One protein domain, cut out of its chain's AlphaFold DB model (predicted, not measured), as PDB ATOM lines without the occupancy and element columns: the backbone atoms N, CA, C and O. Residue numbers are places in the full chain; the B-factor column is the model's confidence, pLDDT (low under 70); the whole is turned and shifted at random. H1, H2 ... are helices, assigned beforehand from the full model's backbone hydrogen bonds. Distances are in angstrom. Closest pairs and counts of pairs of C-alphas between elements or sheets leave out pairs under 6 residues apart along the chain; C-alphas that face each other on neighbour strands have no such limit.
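Overview. This is residues 26 to 169 of the 171 residues of the protein "Cytochrome C oxidase, cbb3-type, subunit III" of Polynucleobacter sp. VK13 (UniProt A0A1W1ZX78). H4 lies in the core, crossed by residues 35 to 43 of H1, and H3 packs on it too; a large loop lobe, residues 89 to 129, makes one end, H5 and H6 the other, and residues 26 to 31 stick out. The 144 printed residues, under half in named elements, are all helix in class: H1 to H6 in order, no named strand. The whole is compact, radius of gyration of the C-alphas 15.7 A, spanning 49 by 39 by 25 A.

Arrangement. H1, residues 26 to 46, touches H4, residues 130 to 143, with residues 35 to 43 alone, about perpendicular at 78 degrees; the closest C-alphas, Gly 39 and Ile 136, are 4.0 A apart. H2, residues 50 to 53, is close to H1 but not clearly touching, closest C-alphas Leu 44 and Gln 50, 5.5 A. H3, residues 79 to 88, touches H4 at a steep tilt of 48 degrees, opposite ways, closest C-alphas Val 83 and Val 137, 6.6 A. H5, residues 152 to 159, touches H6, residues 164 to 168. Every O i to N i+4 pair is within hydrogen-bond range in H3, H4 and H5, 14 of 17 in H1, 0 of 1 in H6, with 2 of 2 O i to N i+3 pairs there.

Along the chain. H1, 29.4 A long, begins at C-alpha 26 (15.719, -22.727, -2.094); H4 is 20.0 A long; H6 ends at C-alpha 168 (12.621, -6.509, 27.491).

Size, cuts and confidence. The printed part has no cut. The links H2 to H3 and H3 to H4 are long. Residues 26 to 32 have pLDDT under 70.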
ATOM      1  N   HIS A  26      15.131 -22.637  -3.438       53.38
ATOM      2  CA  HIS A  26      15.719 -22.727  -2.094       53.38
ATOM      3  C   HIS A  26      17.190 -22.299  -2.016       53.38
ATOM      4  O   HIS A  26      17.626 -21.838  -0.966       53.38
ATOM      5  N   LEU A  27      17.959 -22.415  -3.105       52.12
ATOM      6  CA  LEU A  27      19.388 -22.083  -3.079       52.12
ATOM      7  C   LEU A  27      19.635 -20.564  -3.009       52.12
ATOM      8  O   LEU A  27      20.607 -20.125  -2.404       52.12
ATOM      9  N   VAL A  28      18.741 -19.757  -3.590       55.44
ATOM     10  CA  VAL A  28      18.882 -18.291  -3.637       55.44
ATOM     11  C   VAL A  28      18.585 -17.654  -2.269       55.44
ATOM     12  O   VAL A  28      19.314 -16.760  -1.856       55.44
ATOM     13  N   TYR A  29      17.596 -18.191  -1.541       59.00
ATOM     14  CA  TYR A  29      17.169 -17.748  -0.197       59.00
ATOM     15  C   TYR A  29      18.096 -18.209   0.943       59.00
ATOM     16  O   TYR A  29      17.877 -17.905   2.114       59.00
ATOM     17  N   ALA A  30      19.087 -19.052   0.655       61.28
ATOM     18  CA  ALA A  30      20.109 -19.405   1.637       61.28
ATOM     19  C   ALA A  30      21.309 -18.454   1.526       61.28
ATOM     20  O   ALA A  30      21.875 -18.039   2.535       61.28
ATOM     21  N   LEU A  31      21.680 -18.077   0.296       60.97
ATOM     22  CA  LEU A  31      22.803 -17.178   0.032       60.97
ATOM     23  C   LEU A  31      22.524 -15.751   0.525       60.97
ATOM     24  O   LEU A  31      23.415 -15.135   1.111       60.97
ATOM     25  N   ASP A  32      21.299 -15.246   0.362       68.62
ATOM     26  CA  ASP A  32      20.911 -13.923   0.870       68.62
ATOM     27  C   ASP A  32      20.993 -13.846   2.409       68.62
ATOM     28  O   ASP A  32      21.629 -12.937   2.942       68.62
ATOM     29  N   ASN A  33      20.483 -14.841   3.135       76.44
ATOM     30  CA  ASN A  33      20.507 -14.883   4.595       76.44
ATOM     31  C   ASN A  33      21.935 -14.981   5.138       76.44
ATOM     32  O   ASN A  33      22.284 -14.231   6.048       76.44
ATOM     33  N   THR A  34      22.799 -15.800   4.524       84.56
ATOM     34  CA  THR A  34      24.222 -15.843   4.918       84.56
ATOM     35  C   THR A  34      24.928 -14.500   4.707       84.56
ATOM     36  O   THR A  34      25.790 -14.123   5.500       84.56
ATOM     37  N   SER A  35      24.551 -13.743   3.669       87.25
ATOM     38  CA  SER A  35      25.117 -12.414   3.410       87.25
ATOM     39  C   SER A  35      24.644 -11.368   4.426       87.25
ATOM     40  O   SER A  35      25.443 -10.541   4.868       87.25
ATOM     41  N   ILE A  36      23.383 -11.458   4.867       95.12
ATOM     42  CA  ILE A  36      22.794 -10.586   5.891       95.12
ATOM     43  C   ILE A  36      23.417 -10.874   7.261       95.12
ATOM     44  O   ILE A  36      23.792  -9.938   7.965       95.12
ATOM     45  N   GLU A  37      23.569 -12.144   7.638       95.50
ATOM     46  CA  GLU A  37      24.224 -12.538   8.894       95.50
ATOM     47  C   GLU A  37      25.691 -12.093   8.924       95.50
ATOM     48  O   GLU A  37      26.155 -11.539   9.922       95.50
ATOM     49  N   PHE A  38      26.404 -12.251   7.804       97.19
ATOM     50  CA  PHE A  38      27.766 -11.743   7.661       97.19
ATOM     51  C   PHE A  38      27.827 -10.212   7.785       97.19
ATOM     52  O   PHE A  38      28.679  -9.679   8.493       97.19
ATOM     53  N   GLY A  39      26.897  -9.490   7.155       98.06
ATOM     54  CA  GLY A  39      26.766  -8.040   7.303       98.06
ATOM     55  C   GLY A  39      26.492  -7.596   8.741       98.06
ATOM     56  O   GLY A  39      27.065  -6.604   9.201       98.06
ATOM     57  N   MET A  40      25.667  -8.352   9.470       98.00
ATOM     58  CA  MET A  40      25.382  -8.110  10.885       98.00
ATOM     59  C   MET A  40      26.634  -8.291  11.751       98.00
ATOM     60  O   MET A  40      26.926  -7.424  12.574       98.00
ATOM     61  N   ASP A  41      27.393  -9.372  11.554       98.06
ATOM     62  CA  ASP A  41      28.653  -9.605  12.274       98.06
ATOM     63  C   ASP A  41      29.658  -8.470  12.036       98.06
ATOM     64  O   ASP A  41      30.235  -7.922  12.978       98.06
ATOM     65  N   LEU A  42      29.803  -8.033  10.784       98.62
ATOM     66  CA  LEU A  42      30.657  -6.899  10.446       98.62
ATOM     67  C   LEU A  42      30.208  -5.612  11.153       98.62
ATOM     68  O   LEU A  42      31.049  -4.904  11.708       98.62
ATOM     69  N   PHE A  43      28.905  -5.318  11.160       98.62
ATOM     70  CA  PHE A  43      28.336  -4.140  11.823       98.62
ATOM     71  C   PHE A  43      28.550  -4.165  13.343       98.62
ATOM     72  O   PHE A  43      28.904  -3.138  13.932       98.62
ATOM     73  N   LEU A  44      28.339  -5.321  13.979       98.00
ATOM     74  CA  LEU A  44      28.420  -5.461  15.431       98.00
ATOM     75  C   LEU A  44      29.863  -5.560  15.937       98.00
ATOM     76  O   LEU A  44      30.164  -5.021  16.999       98.00
ATOM     77  N   ASN A  45      30.744  -6.206  15.170       97.69
ATOM     78  CA  ASN A  45      32.059  -6.625  15.647       97.69
ATOM     79  C   ASN A  45      33.199  -5.963  14.867       97.69
ATOM     80  O   ASN A  45      33.867  -5.076  15.395       97.69
ATOM     81  N   LYS A  46      33.436  -6.361  13.607       98.12
ATOM     82  CA  LYS A  46      34.644  -5.948  12.862       98.12
ATOM     83  C   LYS A  46      34.717  -4.436  12.630       98.12
ATOM     84  O   LYS A  46      35.739  -3.815  12.904       98.12
ATOM     85  N   ALA A  47      33.652  -3.859  12.079       98.12
ATOM     86  CA  ALA A  47      33.550  -2.422  11.837       98.12
ATOM     87  C   ALA A  47      33.114  -1.665  13.100       98.12
ATOM     88  O   ALA A  47      33.329  -0.457  13.195       98.12
ATOM     89  N   ASN A  48      32.518  -2.382  14.063       97.81
ATOM     90  CA  ASN A  48      32.047  -1.870  15.346       97.81
ATOM     91  C   ASN A  48      31.130  -0.637  15.206       97.81
ATOM     92  O   ASN A  48      31.164   0.287  16.019       97.81
ATOM     93  N   CYS A  49      30.293  -0.610  14.166       98.19
ATOM     94  CA  CYS A  49      29.364   0.485  13.872       98.19
ATOM     95  C   CYS A  49      28.396   0.741  15.037       98.19
ATOM     96  O   CYS A  49      28.014   1.881  15.312       98.19
ATOM     97  N   GLN A  50      28.025  -0.333  15.739       97.88
ATOM     98  CA  GLN A  50      27.139  -0.309  16.899       97.88
ATOM     99  C   GLN A  50      27.665   0.541  18.064       97.88
ATOM    100  O   GLN A  50      26.863   1.064  18.837       97.88
ATOM    101  N   SER A  51      28.984   0.739  18.153       97.25
ATOM    102  CA  SER A  51      29.592   1.557  19.206       97.25
ATOM    103  C   SER A  51      29.090   2.996  19.192       97.25
ATOM    104  O   SER A  51      28.903   3.553  20.263       97.25
ATOM    105  N   CYS A  52      28.773   3.553  18.015       97.62
ATOM    106  CA  CYS A  52      28.173   4.884  17.868       97.62
ATOM    107  C   CYS A  52      26.677   4.812  17.521       97.62
ATOM    108  O   CYS A  52      25.881   5.596  18.031       97.62
ATOM    109  N   HIS A  53      26.280   3.890  16.637       97.75
ATOM    110  CA  HIS A  53      24.919   3.828  16.087       97.75
ATOM    111  C   HIS A  53      23.950   2.949  16.891       97.75
ATOM    112  O   HIS A  53      22.768   2.889  16.556       97.75
ATOM    113  N   GLY A  54      24.429   2.277  17.938       97.06
ATOM    114  CA  GLY A  54      23.663   1.307  18.712       97.06
ATOM    115  C   GLY A  54      23.560  -0.056  18.032       97.06
ATOM    116  O   GLY A  54      23.636  -0.172  16.807       97.06
ATOM    117  N   TRP A  55      23.353  -1.108  18.829       95.81
ATOM    118  CA  TRP A  55      23.262  -2.490  18.330       95.81
ATOM    119  C   TRP A  55      22.157  -2.669  17.281       95.81
ATOM    120  O   TRP A  55      22.314  -3.445  16.345       95.81
ATOM    121  N   SER A  56      21.056  -1.921  17.417       96.06
ATOM    122  CA  SER A  56      19.906  -1.977  16.508       96.06
ATOM    123  C   SER A  56      19.897  -0.879  15.438       96.06
ATOM    124  O   SER A  56      18.937  -0.782  14.662       96.06
ATOM    125  N   GLY A  57      20.940  -0.041  15.414       97.44
ATOM    126  CA  GLY A  57      21.036   1.146  14.568       97.44
ATOM    127  C   GLY A  57      20.137   2.311  15.002       97.44
ATOM    128  O   GLY A  57      19.871   3.188  14.189       97.44
ATOM    129  N   ASP A  58      19.626   2.324  16.233       96.50
ATOM    130  CA  ASP A  58      18.697   3.341  16.754       96.50
ATOM    131  C   ASP A  58      19.375   4.637  17.243       96.50
ATOM    132  O   ASP A  58      18.703   5.538  17.744       96.50
ATOM    133  N   GLY A  59      20.697   4.749  17.099       95.75
ATOM    134  CA  GLY A  59      21.495   5.881  17.578       95.75
ATOM    135  C   GLY A  59      21.820   5.818  19.073       95.75
ATOM    136  O   GLY A  59      22.497   6.707  19.590       95.75
ATOM    137  N   ARG A  60      21.382   4.775  19.793       94.69
ATOM    138  CA  ARG A  60      21.723   4.581  21.209       94.69
ATOM    139  C   ARG A  60      23.031   3.809  21.306       94.69
ATOM    140  O   ARG A  60      23.033   2.581  21.372       94.69
ATOM    141  N   LYS A  61      24.137   4.554  21.285       94.94
ATOM    142  CA  LYS A  61      25.501   4.026  21.390       94.94
ATOM    143  C   LYS A  61      25.655   2.983  22.497       94.94
ATOM    144  O   LYS A  61      25.062   3.099  23.571       94.94
ATOM    145  N   THR A  62      26.473   1.975  22.233       95.25
ATOM    146  CA  THR A  62      26.791   0.924  23.209       95.25
ATOM    147  C   THR A  62      28.104   1.174  23.940       95.25
ATOM    148  O   THR A  62      28.323   0.589  24.999       95.25
ATOM    149  N   ASP A  63      28.946   2.069  23.420       94.19
ATOM    150  CA  ASP A  63      30.143   2.557  24.092       94.19
ATOM    151  C   ASP A  63      29.956   4.030  24.468       94.19
ATOM    152  O   ASP A  63      29.859   4.909  23.613       94.19
ATOM    153  N   ASN A  64      29.924   4.318  25.770       92.88
ATOM    154  CA  ASN A  64      29.717   5.676  26.270       92.88
ATOM    155  C   ASN A  64      30.885   6.632  25.978       92.88
ATOM    156  O   ASN A  64      30.693   7.844  26.082       92.88
ATOM    157  N   GLN A  65      32.060   6.111  25.610       93.25
ATOM    158  CA  GLN A  65      33.217   6.913  25.201       93.25
ATOM    159  C   GLN A  65      33.131   7.367  23.739       93.25
ATOM    160  O   GLN A  65      33.864   8.265  23.329       93.25
ATOM    161  N   MET A  66      32.226   6.776  22.957       93.25
ATOM    162  CA  MET A  66      32.028   7.140  21.561       93.25
ATOM    163  C   MET A  66      31.061   8.324  21.410       93.25
ATOM    164  O   MET A  66      30.180   8.538  22.254       93.25
ATOM    165  N   PRO A  67      31.200   9.123  20.338       92.00
ATOM    166  CA  PRO A  67      30.232  10.158  20.004       92.00
ATOM    167  C   PRO A  67      28.894   9.542  19.586       92.00
ATOM    168  O   PRO A  67      28.827   8.402  19.125       92.00
ATOM    169  N   ASP A  68      27.825  10.324  19.712       91.69
ATOM    170  CA  ASP A  68      26.489   9.864  19.345       91.69
ATOM    171  C   ASP A  68      26.386   9.685  17.821       91.69
ATOM    172  O   ASP A  68      26.677  10.597  17.038       91.69
ATOM    173  N   GLY A  69      25.988   8.486  17.395       94.62
ATOM    174  CA  GLY A  69      25.698   8.175  16.002       94.62
ATOM    175  C   GLY A  69      24.265   8.544  15.623       94.62
ATOM    176  O   GLY A  69      23.360   8.587  16.451       94.62
ATOM    177  N   ALA A  70      24.032   8.776  14.330       96.00
ATOM    178  CA  ALA A  70      22.679   8.980  13.818       96.00
ATOM    179  C   ALA A  70      21.806   7.726  14.013       96.00
ATOM    180  O   ALA A  70      22.300   6.600  13.905       96.00
ATOM    181  N   ASN A  71      20.499   7.928  14.203       97.50
ATOM    182  CA  ASN A  71      19.503   6.860  14.135       97.50
ATOM    183  C   ASN A  71      19.360   6.383  12.680       97.50
ATOM    184  O   ASN A  71      18.714   7.021  11.847       97.50
ATOM    185  N   LEU A  72      19.979   5.247  12.369       98.00
ATOM    186  CA  LEU A  72      19.970   4.638  11.041       98.00
ATOM    187  C   LEU A  72      18.589   4.090  10.671       98.00
ATOM    188  O   LEU A  72      18.262   4.010   9.487       98.00
ATOM    189  N   ARG A  73      17.750   3.758  11.658       97.69
ATOM    190  CA  ARG A  73      16.402   3.211  11.427       97.69
ATOM    191  C   ARG A  73      15.447   4.219  10.797       97.69
ATOM    192  O   ARG A  73      14.474   3.822  10.156       97.69
ATOM    193  N   GLU A  74      15.759   5.503  10.946       96.94
ATOM    194  CA  GLU A  74      15.031   6.643  10.379       96.94
ATOM    195  C   GLU A  74      15.787   7.294   9.206       96.94
ATOM    196  O   GLU A  74      15.388   8.343   8.705       96.94
ATOM    197  N   SER A  75      16.875   6.671   8.739       96.25
ATOM    198  CA  SER A  75      17.676   7.184   7.629       96.25
ATOM    199  C   SER A  75      16.867   7.293   6.333       96.25
ATOM    200  O   SER A  75      16.184   6.353   5.916       96.25
ATOM    201  N   ALA A  76      17.011   8.436   5.659       95.38
ATOM    202  CA  ALA A  76      16.477   8.685   4.321       95.38
ATOM    203  C   ALA A  76      17.490   8.387   3.199       95.38
ATOM    204  O   ALA A  76      17.159   8.562   2.027       95.38
ATOM    205  N   LEU A  77      18.710   7.957   3.543       96.19
ATOM    206  CA  LEU A  77      19.755   7.656   2.566       96.19
ATOM    207  C   LEU A  77      19.358   6.465   1.687       96.19
ATOM    208  O   LEU A  77      18.789   5.479   2.170       96.19
ATOM    209  N   ASP A  78      19.681   6.549   0.399       97.62
ATOM    210  CA  ASP A  78      19.619   5.401  -0.499       97.62
ATOM    211  C   ASP A  78      20.857   4.500  -0.350       97.62
ATOM    212  O   ASP A  78      21.765   4.758   0.448       97.62
ATOM    213  N   ARG A  79      20.871   3.396  -1.098       97.62
ATOM    214  CA  ARG A  79      21.922   2.382  -1.007       97.62
ATOM    215  C   ARG A  79      23.305   2.948  -1.333       97.62
ATOM    216  O   ARG A  79      24.245   2.708  -0.576       97.62
ATOM    217  N   ASP A  80      23.421   3.732  -2.399       97.81
ATOM    218  CA  ASP A  80      24.696   4.281  -2.871       97.81
ATOM    219  C   ASP A  80      25.229   5.358  -1.923       97.81
ATOM    220  O   ASP A  80      26.440   5.450  -1.683       97.81
ATOM    221  N   MET A  81      24.329   6.129  -1.309       97.69
ATOM    222  CA  MET A  81      24.675   7.070  -0.250       97.69
ATOM    223  C   MET A  81      25.203   6.354   0.997       97.69
ATOM    224  O   MET A  81      26.191   6.807   1.577       97.69
ATOM    225  N   VAL A  82      24.599   5.232   1.410       98.25
ATOM    226  CA  VAL A  82      25.091   4.439   2.555       98.25
ATOM    227  C   VAL A  82      26.444   3.797   2.233       98.25
ATOM    228  O   VAL A  82      27.361   3.874   3.053       98.25
ATOM    229  N   VAL A  83      26.612   3.236   1.030       98.50
ATOM    230  CA  VAL A  83      27.902   2.699   0.559       98.50
ATOM    231  C   VAL A  83      28.980   3.781   0.607       98.50
ATOM    232  O   VAL A  83      30.061   3.555   1.155       98.50
ATOM    233  N   THR A  84      28.684   4.967   0.072       98.06
ATOM    234  CA  THR A  84      29.602   6.113   0.086       98.06
ATOM    235  C   THR A  84      29.940   6.544   1.510       98.06
ATOM    236  O   THR A  84      31.114   6.729   1.823       98.06
ATOM    237  N   ALA A  85      28.944   6.646   2.394       97.62
ATOM    238  CA  ALA A  85      29.149   7.034   3.785       97.62
ATOM    239  C   ALA A  85      30.062   6.053   4.539       97.62
ATOM    240  O   ALA A  85      30.921   6.489   5.298       97.62
ATOM    241  N   ILE A  86      29.927   4.742   4.306       98.38
ATOM    242  CA  ILE A  86      30.805   3.731   4.917       98.38
ATOM    243  C   ILE A  86      32.211   3.795   4.306       98.38
ATOM    244  O   ILE A  86      33.199   3.863   5.036       98.38
ATOM    245  N   LYS A  87      32.328   3.824   2.970       98.31
ATOM    246  CA  LYS A  87      33.633   3.884   2.281       98.31
ATOM    247  C   LYS A  87      34.440   5.103   2.709       98.31
ATOM    248  O   LYS A  87      35.614   4.985   3.053       98.31
ATOM    249  N   CYS A  88      33.798   6.261   2.696       97.50
ATOM    250  CA  CYS A  88      34.461   7.551   2.788       97.50
ATOM    251  C   CYS A  88      34.374   8.189   4.171       97.50
ATOM    252  O   CYS A  88      34.993   9.230   4.390       97.50
ATOM    253  N   GLY A  89      33.612   7.606   5.095       96.12
ATOM    254  CA  GLY A  89      33.280   8.259   6.352       96.12
ATOM    255  C   GLY A  89      32.478   9.540   6.125       96.12
ATOM    256  O   GLY A  89      31.959   9.813   5.030       96.12
ATOM    257  N   ARG A  90      32.389  10.360   7.172       92.50
ATOM    258  CA  ARG A  90      31.732  11.672   7.111       92.50
ATOM    259  C   ARG A  90      32.721  12.770   7.504       92.50
ATOM    260  O   ARG A  90      32.879  13.020   8.700       92.50
ATOM    261  N   PRO A  91      33.348  13.458   6.532       87.81
ATOM    262  CA  PRO A  91      34.220  14.598   6.804       87.81
ATOM    263  C   PRO A  91      33.579  15.616   7.754       87.81
ATOM    264  O   PRO A  91      32.370  15.859   7.705       87.81
ATOM    265  N   GLY A  92      34.387  16.180   8.654       83.75
ATOM    266  CA  GLY A  92      33.919  17.093   9.704       83.75
ATOM    267  C   GLY A  92      33.108  16.431  10.827       83.75
ATOM    268  O   GLY A  92      32.611  17.132  11.701       83.75
ATOM    269  N   ASN A  93      32.964  15.103  10.817       85.94
ATOM    270  CA  ASN A  93      32.321  14.314  11.866       85.94
ATOM    271  C   ASN A  93      33.253  13.173  12.309       85.94
ATOM    272  O   ASN A  93      34.312  12.953  11.730       85.94
ATOM    273  N   ASN A  94      32.837  12.415  13.323       90.12
ATOM    274  CA  ASN A  94      33.639  11.327  13.893       90.12
ATOM    275  C   ASN A  94      33.442   9.960  13.215       90.12
ATOM    276  O   ASN A  94      33.986   8.972  13.692       90.12
ATOM    277  N   MET A  95      32.653   9.868  12.137       95.81
ATOM    278  CA  MET A  95      32.490   8.599  11.417       95.81
ATOM    279  C   MET A  95      33.714   8.369  10.517       95.81
ATOM    280  O   MET A  95      33.880   9.134   9.562       95.81
ATOM    281  N   PRO A  96      34.548   7.350  10.790       96.62
ATOM    282  CA  PRO A  96      35.788   7.116  10.059       96.62
ATOM    283  C   PRO A  96      35.522   6.621   8.633       96.62
ATOM    284  O   PRO A  96      34.439   6.123   8.320       96.62
ATOM    285  N   ALA A  97      36.527   6.735   7.767       97.38
ATOM    286  CA  ALA A  97      36.505   6.115   6.447       97.38
ATOM    287  C   ALA A  97      36.960   4.655   6.544       97.38
ATOM    288  O   ALA A  97      38.038   4.388   7.069       97.38
ATOM    289  N   PHE A  98      36.160   3.716   6.033       98.44
ATOM    290  CA  PHE A  98      36.477   2.286   6.114       98.44
ATOM    291  C   PHE A  98      37.165   1.728   4.856       98.44
ATOM    292  O   PHE A  98      37.770   0.655   4.934       98.44
ATOM    293  N   ASP A  99      37.117   2.424   3.711       97.38
ATOM    294  CA  ASP A  99      37.923   2.056   2.536       97.38
ATOM    295  C   ASP A  99      39.389   2.446   2.780       97.38
ATOM    296  O   ASP A  99      39.714   3.604   3.042       97.38
ATOM    297  N   ARG A 100      40.299   1.480   2.631       95.50
ATOM    298  CA  ARG A 100      41.751   1.695   2.732       95.50
ATOM    299  C   ARG A 100      42.270   2.748   1.742       95.50
ATOM    300  O   ARG A 100      43.304   3.361   1.997       95.50
ATOM    301  N   LEU A 101      41.591   2.916   0.611       95.12
ATOM    302  CA  LEU A 101      41.934   3.869  -0.447       95.12
ATOM    303  C   LEU A 101      41.068   5.139  -0.399       95.12
ATOM    304  O   LEU A 101      41.045   5.913  -1.357       95.12
ATOM    305  N   ALA A 102      40.340   5.380   0.695       96.12
ATOM    306  CA  ALA A 102      39.563   6.603   0.836       96.12
ATOM    307  C   ALA A 102      40.461   7.842   0.645       96.12
ATOM    308  O   ALA A 102      41.526   7.964   1.251       96.12
ATOM    309  N   TYR A 103      40.014   8.763  -0.215       94.94
ATOM    310  CA  TYR A 103      40.693  10.026  -0.546       94.94
ATOM    311  C   TYR A 103      42.074   9.899  -1.220       94.94
ATOM    312  O   TYR A 103      42.781  10.903  -1.343       94.94
ATOM    313  N   SER A 104      42.471   8.710  -1.697       95.69
ATOM    314  CA  SER A 104      43.735   8.553  -2.436       95.69
ATOM    315  C   SER A 104      43.646   8.998  -3.899       95.69
ATOM    316  O   SER A 104      44.656   9.385  -4.475       95.69
ATOM    317  N   ASP A 105      42.459   8.919  -4.504       95.56
ATOM    318  CA  ASP A 105      42.249   9.100  -5.950       95.56
ATOM    319  C   ASP A 105      40.979   9.895  -6.314       95.56
ATOM    320  O   ASP A 105      40.579   9.932  -7.473       95.56
ATOM    321  N   GLY A 106      40.331  10.535  -5.336       94.88
ATOM    322  CA  GLY A 106      39.141  11.363  -5.563       94.88
ATOM    323  C   GLY A 106      37.814  10.602  -5.534       94.88
ATOM    324  O   GLY A 106      36.762  11.232  -5.622       94.88
ATOM    325  N   ARG A 107      37.816   9.274  -5.335       94.19
ATOM    326  CA  ARG A 107      36.576   8.470  -5.231       94.19
ATOM    327  C   ARG A 107      35.616   8.928  -4.128       94.19
ATOM    328  O   ARG A 107      34.420   8.673  -4.205       94.19
ATOM    329  N   CYS A 108      36.143   9.577  -3.090       96.12
ATOM    330  CA  CYS A 108      35.380  10.014  -1.932       96.12
ATOM    331  C   CYS A 108      35.000  11.481  -2.057       96.12
ATOM    332  O   CYS A 108      35.827  12.363  -1.839       96.12
ATOM    333  N   TYR A 109      33.739  11.723  -2.418       94.12
ATOM    334  CA  TYR A 109      33.160  13.062  -2.583       94.12
ATOM    335  C   TYR A 109      33.917  13.964  -3.582       94.12
ATOM    336  O   TYR A 109      33.791  15.183  -3.520       94.12
ATOM    337  N   GLY A 110      34.715  13.391  -4.494       94.81
ATOM    338  CA  GLY A 110      35.568  14.158  -5.409       94.81
ATOM    339  C   GLY A 110      36.806  14.774  -4.747       94.81
ATOM    340  O   GLY A 110      37.442  15.638  -5.346       94.81
ATOM    341  N   LEU A 111      37.138  14.370  -3.516       93.31
ATOM    342  CA  LEU A 111      38.202  14.967  -2.712       93.31
ATOM    343  C   LEU A 111      39.430  14.056  -2.618       93.31
ATOM    344  O   LEU A 111      39.330  12.841  -2.424       93.31
ATOM    345  N   LEU A 112      40.605  14.675  -2.688       94.62
ATOM    346  CA  LEU A 112      41.887  14.082  -2.321       94.62
ATOM    347  C   LEU A 112      42.224  14.373  -0.859       94.62
ATOM    348  O   LEU A 112      41.737  15.340  -0.270       94.62
ATOM    349  N   LYS A 113      43.149  13.593  -0.291       91.06
ATOM    350  CA  LYS A 113      43.659  13.806   1.074       91.06
ATOM    351  C   LYS A 113      44.174  15.233   1.306       91.06
ATOM    352  O   LYS A 113      43.976  15.782   2.384       91.06
ATOM    353  N   SER A 114      44.789  15.854   0.297       91.81
ATOM    354  CA  SER A 114      45.275  17.242   0.355       91.81
ATOM    355  C   SER A 114      44.163  18.293   0.462       91.81
ATOM    356  O   SER A 114      44.448  19.440   0.792       91.81
ATOM    357  N   GLN A 115      42.913  17.918   0.183       90.50
ATOM    358  CA  GLN A 115      41.739  18.794   0.202       90.50
ATOM    359  C   GLN A 115      40.850  18.556   1.435       90.50
ATOM    360  O   GLN A 115      39.790  19.169   1.554       90.50
ATOM    361  N   MET A 116      41.242  17.652   2.339       86.56
ATOM    362  CA  MET A 116      40.476  17.347   3.548       86.56
ATOM    363  C   MET A 116      40.623  18.434   4.621       86.56
ATOM    364  O   MET A 116      41.593  19.191   4.643       86.56
ATOM    365  N   SER A 117      39.650  18.495   5.538       79.69
ATOM    366  CA  SER A 117      39.679  19.409   6.683       79.69
ATOM    367  C   SER A 117      40.900  19.187   7.575       79.69
ATOM    368  O   SER A 117      41.363  18.060   7.744       79.69
ATOM    369  N   ALA A 118      41.361  20.262   8.223       77.44
ATOM    370  CA  ALA A 118      42.456  20.201   9.195       77.44
ATOM    371  C   ALA A 118      42.138  19.307  10.406       77.44
ATOM    372  O   ALA A 118      43.053  18.762  11.013       77.44
ATOM    373  N   THR A 119      40.857  19.140  10.747       81.00
ATOM    374  CA  THR A 119      40.403  18.116  11.693       81.00
ATOM    375  C   THR A 119      40.222  16.801  10.934       81.00
ATOM    376  O   THR A 119      39.284  16.705  10.132       81.00
ATOM    377  N   PRO A 120      41.102  15.804  11.128       82.62
ATOM    378  CA  PRO A 120      40.949  14.506  10.491       82.62
ATOM    379  C   PRO A 120      39.813  13.717  11.153       82.62
ATOM    380  O   PRO A 120      39.531  13.881  12.339       82.62
ATOM    381  N   MET A 121      39.182  12.832  10.381       90.50
ATOM    382  CA  MET A 121      38.359  11.768  10.960       90.50
ATOM    383  C   MET A 121      39.264  10.801  11.741       90.50
ATOM    384  O   MET A 121      40.438  10.666  11.382       90.50
ATOM    385  N   PRO A 122      38.746  10.121  12.777       92.81
ATOM    386  CA  PRO A 122      39.496   9.057  13.431       92.81
ATOM    387  C   PRO A 122      39.788   7.909  12.454       92.81
ATOM    388  O   PRO A 122      39.129   7.768  11.420       92.81
ATOM    389  N   ASP A 123      40.759   7.068  12.804       94.31
ATOM    390  CA  ASP A 123      40.980   5.807  12.101       94.31
ATOM    391  C   ASP A 123      39.854   4.812  12.436       94.31
ATOM    392  O   ASP A 123      39.374   4.780  13.576       94.31
ATOM    393  N   PRO A 124      39.407   3.984  11.474       96.38
ATOM    394  CA  PRO A 124      38.433   2.945  11.764       96.38
ATOM    395  C   PRO A 124      39.070   1.823  12.605       96.38
ATOM    396  O   PRO A 124      40.267   1.559  12.472       96.38
ATOM    397  N   PRO A 125      38.277   1.068  13.388       95.56
ATOM    398  CA  PRO A 125      38.763  -0.126  14.090       95.56
ATOM    399  C   PRO A 125      39.377  -1.168  13.144       95.56
ATOM    400  O   PRO A 125      40.318  -1.875  13.499       95.56
ATOM    401  N   ALA A 126      38.845  -1.252  11.921       96.81
ATOM    402  CA  ALA A 126      39.368  -2.063  10.836       96.81
ATOM    403  C   ALA A 126      38.993  -1.448   9.483       96.81
ATOM    404  O   ALA A 126      37.924  -0.865   9.330       96.81
ATOM    405  N   THR A 127      39.841  -1.643   8.473       97.69
ATOM    406  CA  THR A 127      39.450  -1.366   7.081       97.69
ATOM    407  C   THR A 127      38.564  -2.487   6.541       97.69
ATOM    408  O   THR A 127      38.660  -3.643   6.974       97.69
ATOM    409  N   LEU A 128      37.701  -2.145   5.588       98.44
ATOM    410  CA  LEU A 128      36.747  -3.063   4.975       98.44
ATOM    411  C   LEU A 128      37.043  -3.251   3.487       98.44
ATOM    412  O   LEU A 128      37.375  -2.306   2.770       98.44
ATOM    413  N   GLN A 129      36.886  -4.483   3.008       97.62
ATOM    414  CA  GLN A 129      36.836  -4.761   1.574       97.62
ATOM    415  C   GLN A 129      35.478  -4.351   0.994       97.62
ATOM    416  O   GLN A 129      34.472  -4.362   1.698       97.62
ATOM    417  N   ASN A 130      35.411  -4.104  -0.319       96.44
ATOM    418  CA  ASN A 130      34.147  -3.771  -0.991       96.44
ATOM    419  C   ASN A 130      33.033  -4.776  -0.668       96.44
ATOM    420  O   ASN A 130      31.955  -4.365  -0.267       96.44
ATOM    421  N   ARG A 131      33.311  -6.086  -0.735       96.69
ATOM    422  CA  ARG A 131      32.328  -7.133  -0.399       96.69
ATOM    423  C   ARG A 131      31.785  -7.047   1.033       96.69
ATOM    424  O   ARG A 131      30.658  -7.449   1.274       96.69
ATOM    425  N   GLU A 132      32.592  -6.567   1.975       98.19
ATOM    426  CA  GLU A 132      32.193  -6.418   3.377       98.19
ATOM    427  C   GLU A 132      31.302  -5.189   3.544       98.19
ATOM    428  O   GLU A 132      30.296  -5.249   4.239       98.19
ATOM    429  N   ILE A 133      31.627  -4.099   2.845       98.38
ATOM    430  CA  ILE A 133      30.787  -2.898   2.806       98.38
ATOM    431  C   ILE A 133      29.420  -3.227   2.205       98.38
ATOM    432  O   ILE A 133      28.405  -2.867   2.794       98.38
ATOM    433  N   GLU A 134      29.383  -3.944   1.079       97.69
ATOM    434  CA  GLU A 134      28.119  -4.363   0.467       97.69
ATOM    435  C   GLU A 134      27.302  -5.253   1.417       97.69
ATOM    436  O   GLU A 134      26.118  -4.996   1.602       97.69
ATOM    437  N   ALA A 135      27.930  -6.215   2.106       98.25
ATOM    438  CA  ALA A 135      27.236  -7.064   3.078       98.25
ATOM    439  C   ALA A 135      26.647  -6.262   4.255       98.25
ATOM    440  O   ALA A 135      25.506  -6.501   4.650       98.25
ATOM    441  N   ILE A 136      27.383  -5.279   4.794       98.62
ATOM    442  CA  ILE A 136      26.849  -4.369   5.824       98.62
ATOM    443  C   ILE A 136      25.636  -3.614   5.279       98.62
ATOM    444  O   ILE A 136      24.624  -3.506   5.966       98.62
ATOM    445  N   VAL A 137      25.723  -3.083   4.060       98.38
ATOM    446  CA  VAL A 137      24.633  -2.325   3.433       98.38
ATOM    447  C   VAL A 137      23.404  -3.213   3.239       98.38
ATOM    448  O   VAL A 137      22.299  -2.798   3.587       98.38
ATOM    449  N   ASP A 138      23.585  -4.442   2.765       98.00
ATOM    450  CA  ASP A 138      22.496  -5.401   2.582       98.00
ATOM    451  C   ASP A 138      21.823  -5.734   3.925       98.00
ATOM    452  O   ASP A 138      20.596  -5.666   4.035       98.00
ATOM    453  N   PHE A 139      22.608  -5.968   4.984       98.00
ATOM    454  CA  PHE A 139      22.091  -6.105   6.350       98.00
ATOM    455  C   PHE A 139      21.305  -4.865   6.805       98.00
ATOM    456  O   PHE A 139      20.186  -4.989   7.316       98.00
ATOM    457  N   LEU A 140      21.857  -3.665   6.603       98.19
ATOM    458  CA  LEU A 140      21.223  -2.420   7.024       98.19
ATOM    459  C   LEU A 140      19.866  -2.234   6.341       98.19
ATOM    460  O   LEU A 140      18.891  -1.931   7.025       98.19
ATOM    461  N   PHE A 141      19.767  -2.451   5.030       97.25
ATOM    462  CA  PHE A 141      18.493  -2.334   4.312       97.25
ATOM    463  C   PHE A 141      17.515  -3.468   4.632       97.25
ATOM    464  O   PHE A 141      16.306  -3.238   4.625       97.25
ATOM    465  N   ALA A 142      18.007  -4.661   4.965       95.75
ATOM    466  CA  ALA A 142      17.155  -5.779   5.349       95.75
ATOM    467  C   ALA A 142      16.563  -5.628   6.763       95.75
ATOM    468  O   ALA A 142      15.421  -6.031   6.989       95.75
ATOM    469  N   LYS A 143      17.322  -5.087   7.730       96.00
ATOM    470  CA  LYS A 143      16.992  -5.196   9.170       96.00
ATOM    471  C   LYS A 143      16.976  -3.877   9.954       96.00
ATOM    472  O   LYS A 143      16.455  -3.847  11.073       96.00
ATOM    473  N   VAL A 144      17.531  -2.791   9.413       97.56
ATOM    474  CA  VAL A 144      17.775  -1.548  10.171       97.56
ATOM    475  C   VAL A 144      17.084  -0.341   9.543       97.56
ATOM    476  O   VAL A 144      16.186   0.231  10.156       97.56
ATOM    477  N   ILE A 145      17.481   0.052   8.336       97.81
ATOM    478  CA  ILE A 145      17.032   1.267   7.647       97.81
ATOM    479  C   ILE A 145      15.535   1.188   7.337       97.81
ATOM    480  O   ILE A 145      15.029   0.152   6.911       97.81
ATOM    481  N   LYS A 146      14.823   2.305   7.540       95.25
ATOM    482  CA  LYS A 146      13.368   2.449   7.324       95.25
ATOM    483  C   LYS A 146      12.500   1.499   8.158       95.25
ATOM    484  O   LYS A 146      11.308   1.367   7.896       95.25
ATOM    485  N   GLN A 147      13.056   0.889   9.203       94.31
ATOM    486  CA  GLN A 147      12.301   0.030  10.116       94.31
ATOM    487  C   GLN A 147      11.642   0.814  11.263       94.31
ATOM    488  O   GLN A 147      10.911   0.220  12.057       94.31
ATOM    489  N   GLY A 148      11.880   2.128  11.392       92.94
ATOM    490  CA  GLY A 148      11.331   2.962  12.473       92.94
ATOM    491  C   GLY A 148      11.724   2.462  13.869       92.94
ATOM    492  O   GLY A 148      12.676   1.696  14.014       92.94
ATOM    493  N   LYS A 149      10.984   2.843  14.918       94.25
ATOM    494  CA  LYS A 149      11.290   2.416  16.298       94.25
ATOM    495  C   LYS A 149      11.339   0.890  16.447       94.25
ATOM    496  O   LYS A 149      10.560   0.164  15.816       94.25
ATOM    497  N   MET A 150      12.282   0.426  17.265       94.50
ATOM    498  CA  MET A 150      12.412  -0.982  17.632       94.50
ATOM    499  C   MET A 150      11.220  -1.417  18.495       94.50
ATOM    500  O   MET A 150      10.763  -0.657  19.341       94.50
ATOM    501  N   ASN A 151      10.736  -2.636  18.275       94.12
ATOM    502  CA  ASN A 151       9.740  -3.307  19.107       94.12
ATOM    503  C   ASN A 151      10.105  -4.801  19.213       94.12
ATOM    504  O   ASN A 151      11.056  -5.257  18.569       94.12
ATOM    505  N   GLN A 152       9.362  -5.567  20.013       95.06
ATOM    506  CA  GLN A 152       9.640  -6.992  20.213       95.06
ATOM    507  C   GLN A 152       9.664  -7.789  18.896       95.06
ATOM    508  O   GLN A 152      10.578  -8.580  18.680       95.06
ATOM    509  N   GLU A 153       8.707  -7.563  17.994       94.12
ATOM    510  CA  GLU A 153       8.628  -8.280  16.714       94.12
ATOM    511  C   GLU A 153       9.860  -8.019  15.836       94.12
ATOM    512  O   GLU A 153      10.515  -8.953  15.372       94.12
ATOM    513  N   LYS A 154      10.233  -6.748  15.663       94.88
ATOM    514  CA  LYS A 154      11.418  -6.353  14.892       94.88
ATOM    515  C   LYS A 154      12.703  -6.869  15.527       94.88
ATOM    516  O   LYS A 154      13.640  -7.190  14.807       94.88
ATOM    517  N   CYS A 155      12.750  -6.989  16.854       95.94
ATOM    518  CA  CYS A 155      13.878  -7.596  17.548       95.94
ATOM    519  C   CYS A 155      14.016  -9.080  17.203       95.94
ATOM    520  O   CYS A 155      15.111  -9.528  16.865       95.94
ATOM    521  N   VAL A 156      12.908  -9.827  17.202       94.75
ATOM    522  CA  VAL A 156      12.923 -11.239  16.798       94.75
ATOM    523  C   VAL A 156      13.389 -11.385  15.347       94.75
ATOM    524  O   VAL A 156      14.220 -12.235  15.030       94.75
ATOM    525  N   GLN A 157      12.907 -10.509  14.462       92.12
ATOM    526  CA  GLN A 157      13.323 -10.484  13.058       92.12
ATOM    527  C   GLN A 157      14.795 -10.089  12.873       92.12
ATOM    528  O   GLN A 157      15.439 -10.602  11.954       92.12
ATOM    529  N   PHE A 158      15.321  -9.187  13.708       93.94
ATOM    530  CA  PHE A 158      16.721  -8.762  13.692       93.94
ATOM    531  C   PHE A 158      17.650  -9.935  14.011       93.94
ATOM    532  O   PHE A 158      18.589 -10.180  13.263       93.94
ATOM    533  N   TRP A 159      17.350 -10.691  15.071       93.38
ATOM    534  CA  TRP A 159      18.196 -11.799  15.528       93.38
ATOM    535  C   TRP A 159      17.936 -13.132  14.819       93.38
ATOM    536  O   TRP A 159      18.668 -14.088  15.054       93.38
ATOM    537  N   GLY A 160      16.878 -13.239  14.006       90.44
ATOM    538  CA  GLY A 160      16.460 -14.522  13.425       90.44
ATOM    539  C   GLY A 160      15.978 -15.533  14.476       90.44
ATOM    540  O   GLY A 160      15.946 -16.734  14.225       90.44
ATOM    541  N   GLY A 161      15.610 -15.053  15.665       91.19
ATOM    542  CA  GLY A 161      15.248 -15.851  16.831       91.19
ATOM    543  C   GLY A 161      14.729 -14.957  17.954       91.19
ATOM    544  O   GLY A 161      14.700 -13.741  17.813       91.19
ATOM    545  N   ASN A 162      14.308 -15.537  19.078       92.88
ATOM    546  CA  ASN A 162      13.736 -14.782  20.200       92.88
ATOM    547  C   ASN A 162      14.667 -14.794  21.424       92.88
ATOM    548  O   ASN A 162      14.386 -15.504  22.395       92.88
ATOM    549  N   PRO A 163      15.803 -14.068  21.392       93.00
ATOM    550  CA  PRO A 163      16.669 -13.964  22.554       93.00
ATOM    551  C   PRO A 163      15.947 -13.245  23.707       93.00
ATOM    552  O   PRO A 163      15.090 -12.394  23.455       93.00
ATOM    553  N   PRO A 164      16.332 -13.503  24.975       93.94
ATOM    554  CA  PRO A 164      15.678 -12.906  26.144       93.94
ATOM    555  C   PRO A 164      15.548 -11.379  26.085       93.94
ATOM    556  O   PRO A 164      14.553 -10.827  26.548       93.94
ATOM    557  N   LEU A 165      16.514 -10.694  25.461       91.31
ATOM    558  CA  LEU A 165      16.508  -9.238  25.314       91.31
ATOM    559  C   LEU A 165      15.283  -8.714  24.549       91.31
ATOM    560  O   LEU A 165      14.819  -7.617  24.843       91.31
ATOM    561  N   CYS A 166      14.718  -9.486  23.612       94.12
ATOM    562  CA  CYS A 166      13.535  -9.053  22.870       94.12
ATOM    563  C   CYS A 166      12.302  -8.952  23.772       94.12
ATOM    564  O   CYS A 166      11.457  -8.092  23.541       94.12
ATOM    565  N   GLY A 167      12.223  -9.765  24.832       92.50
ATOM    566  CA  GLY A 167      11.161  -9.676  25.839       92.50
ATOM    567  C   GLY A 167      11.263  -8.444  26.745       92.50
ATOM    568  O   GLY A 167      10.310  -8.131  27.451       92.50
ATOM    569  N   LEU A 168      12.397  -7.736  26.722       90.31
ATOM    570  CA  LEU A 168      12.621  -6.509  27.491       90.31
ATOM    571  C   LEU A 168      12.272  -5.241  26.697       90.31
ATOM    572  O   LEU A 168      12.259  -4.148  27.261       90.31
ATOM    573  N   ILE A 169      12.005  -5.364  25.393       88.00
ATOM    574  CA  ILE A 169      11.639  -4.232  24.541       88.00
ATOM    575  C   ILE A 169      10.143  -3.979  24.705       88.00
ATOM    576  O   ILE A 169       9.307  -4.664  24.115       88.00
TER     577      ILE A 169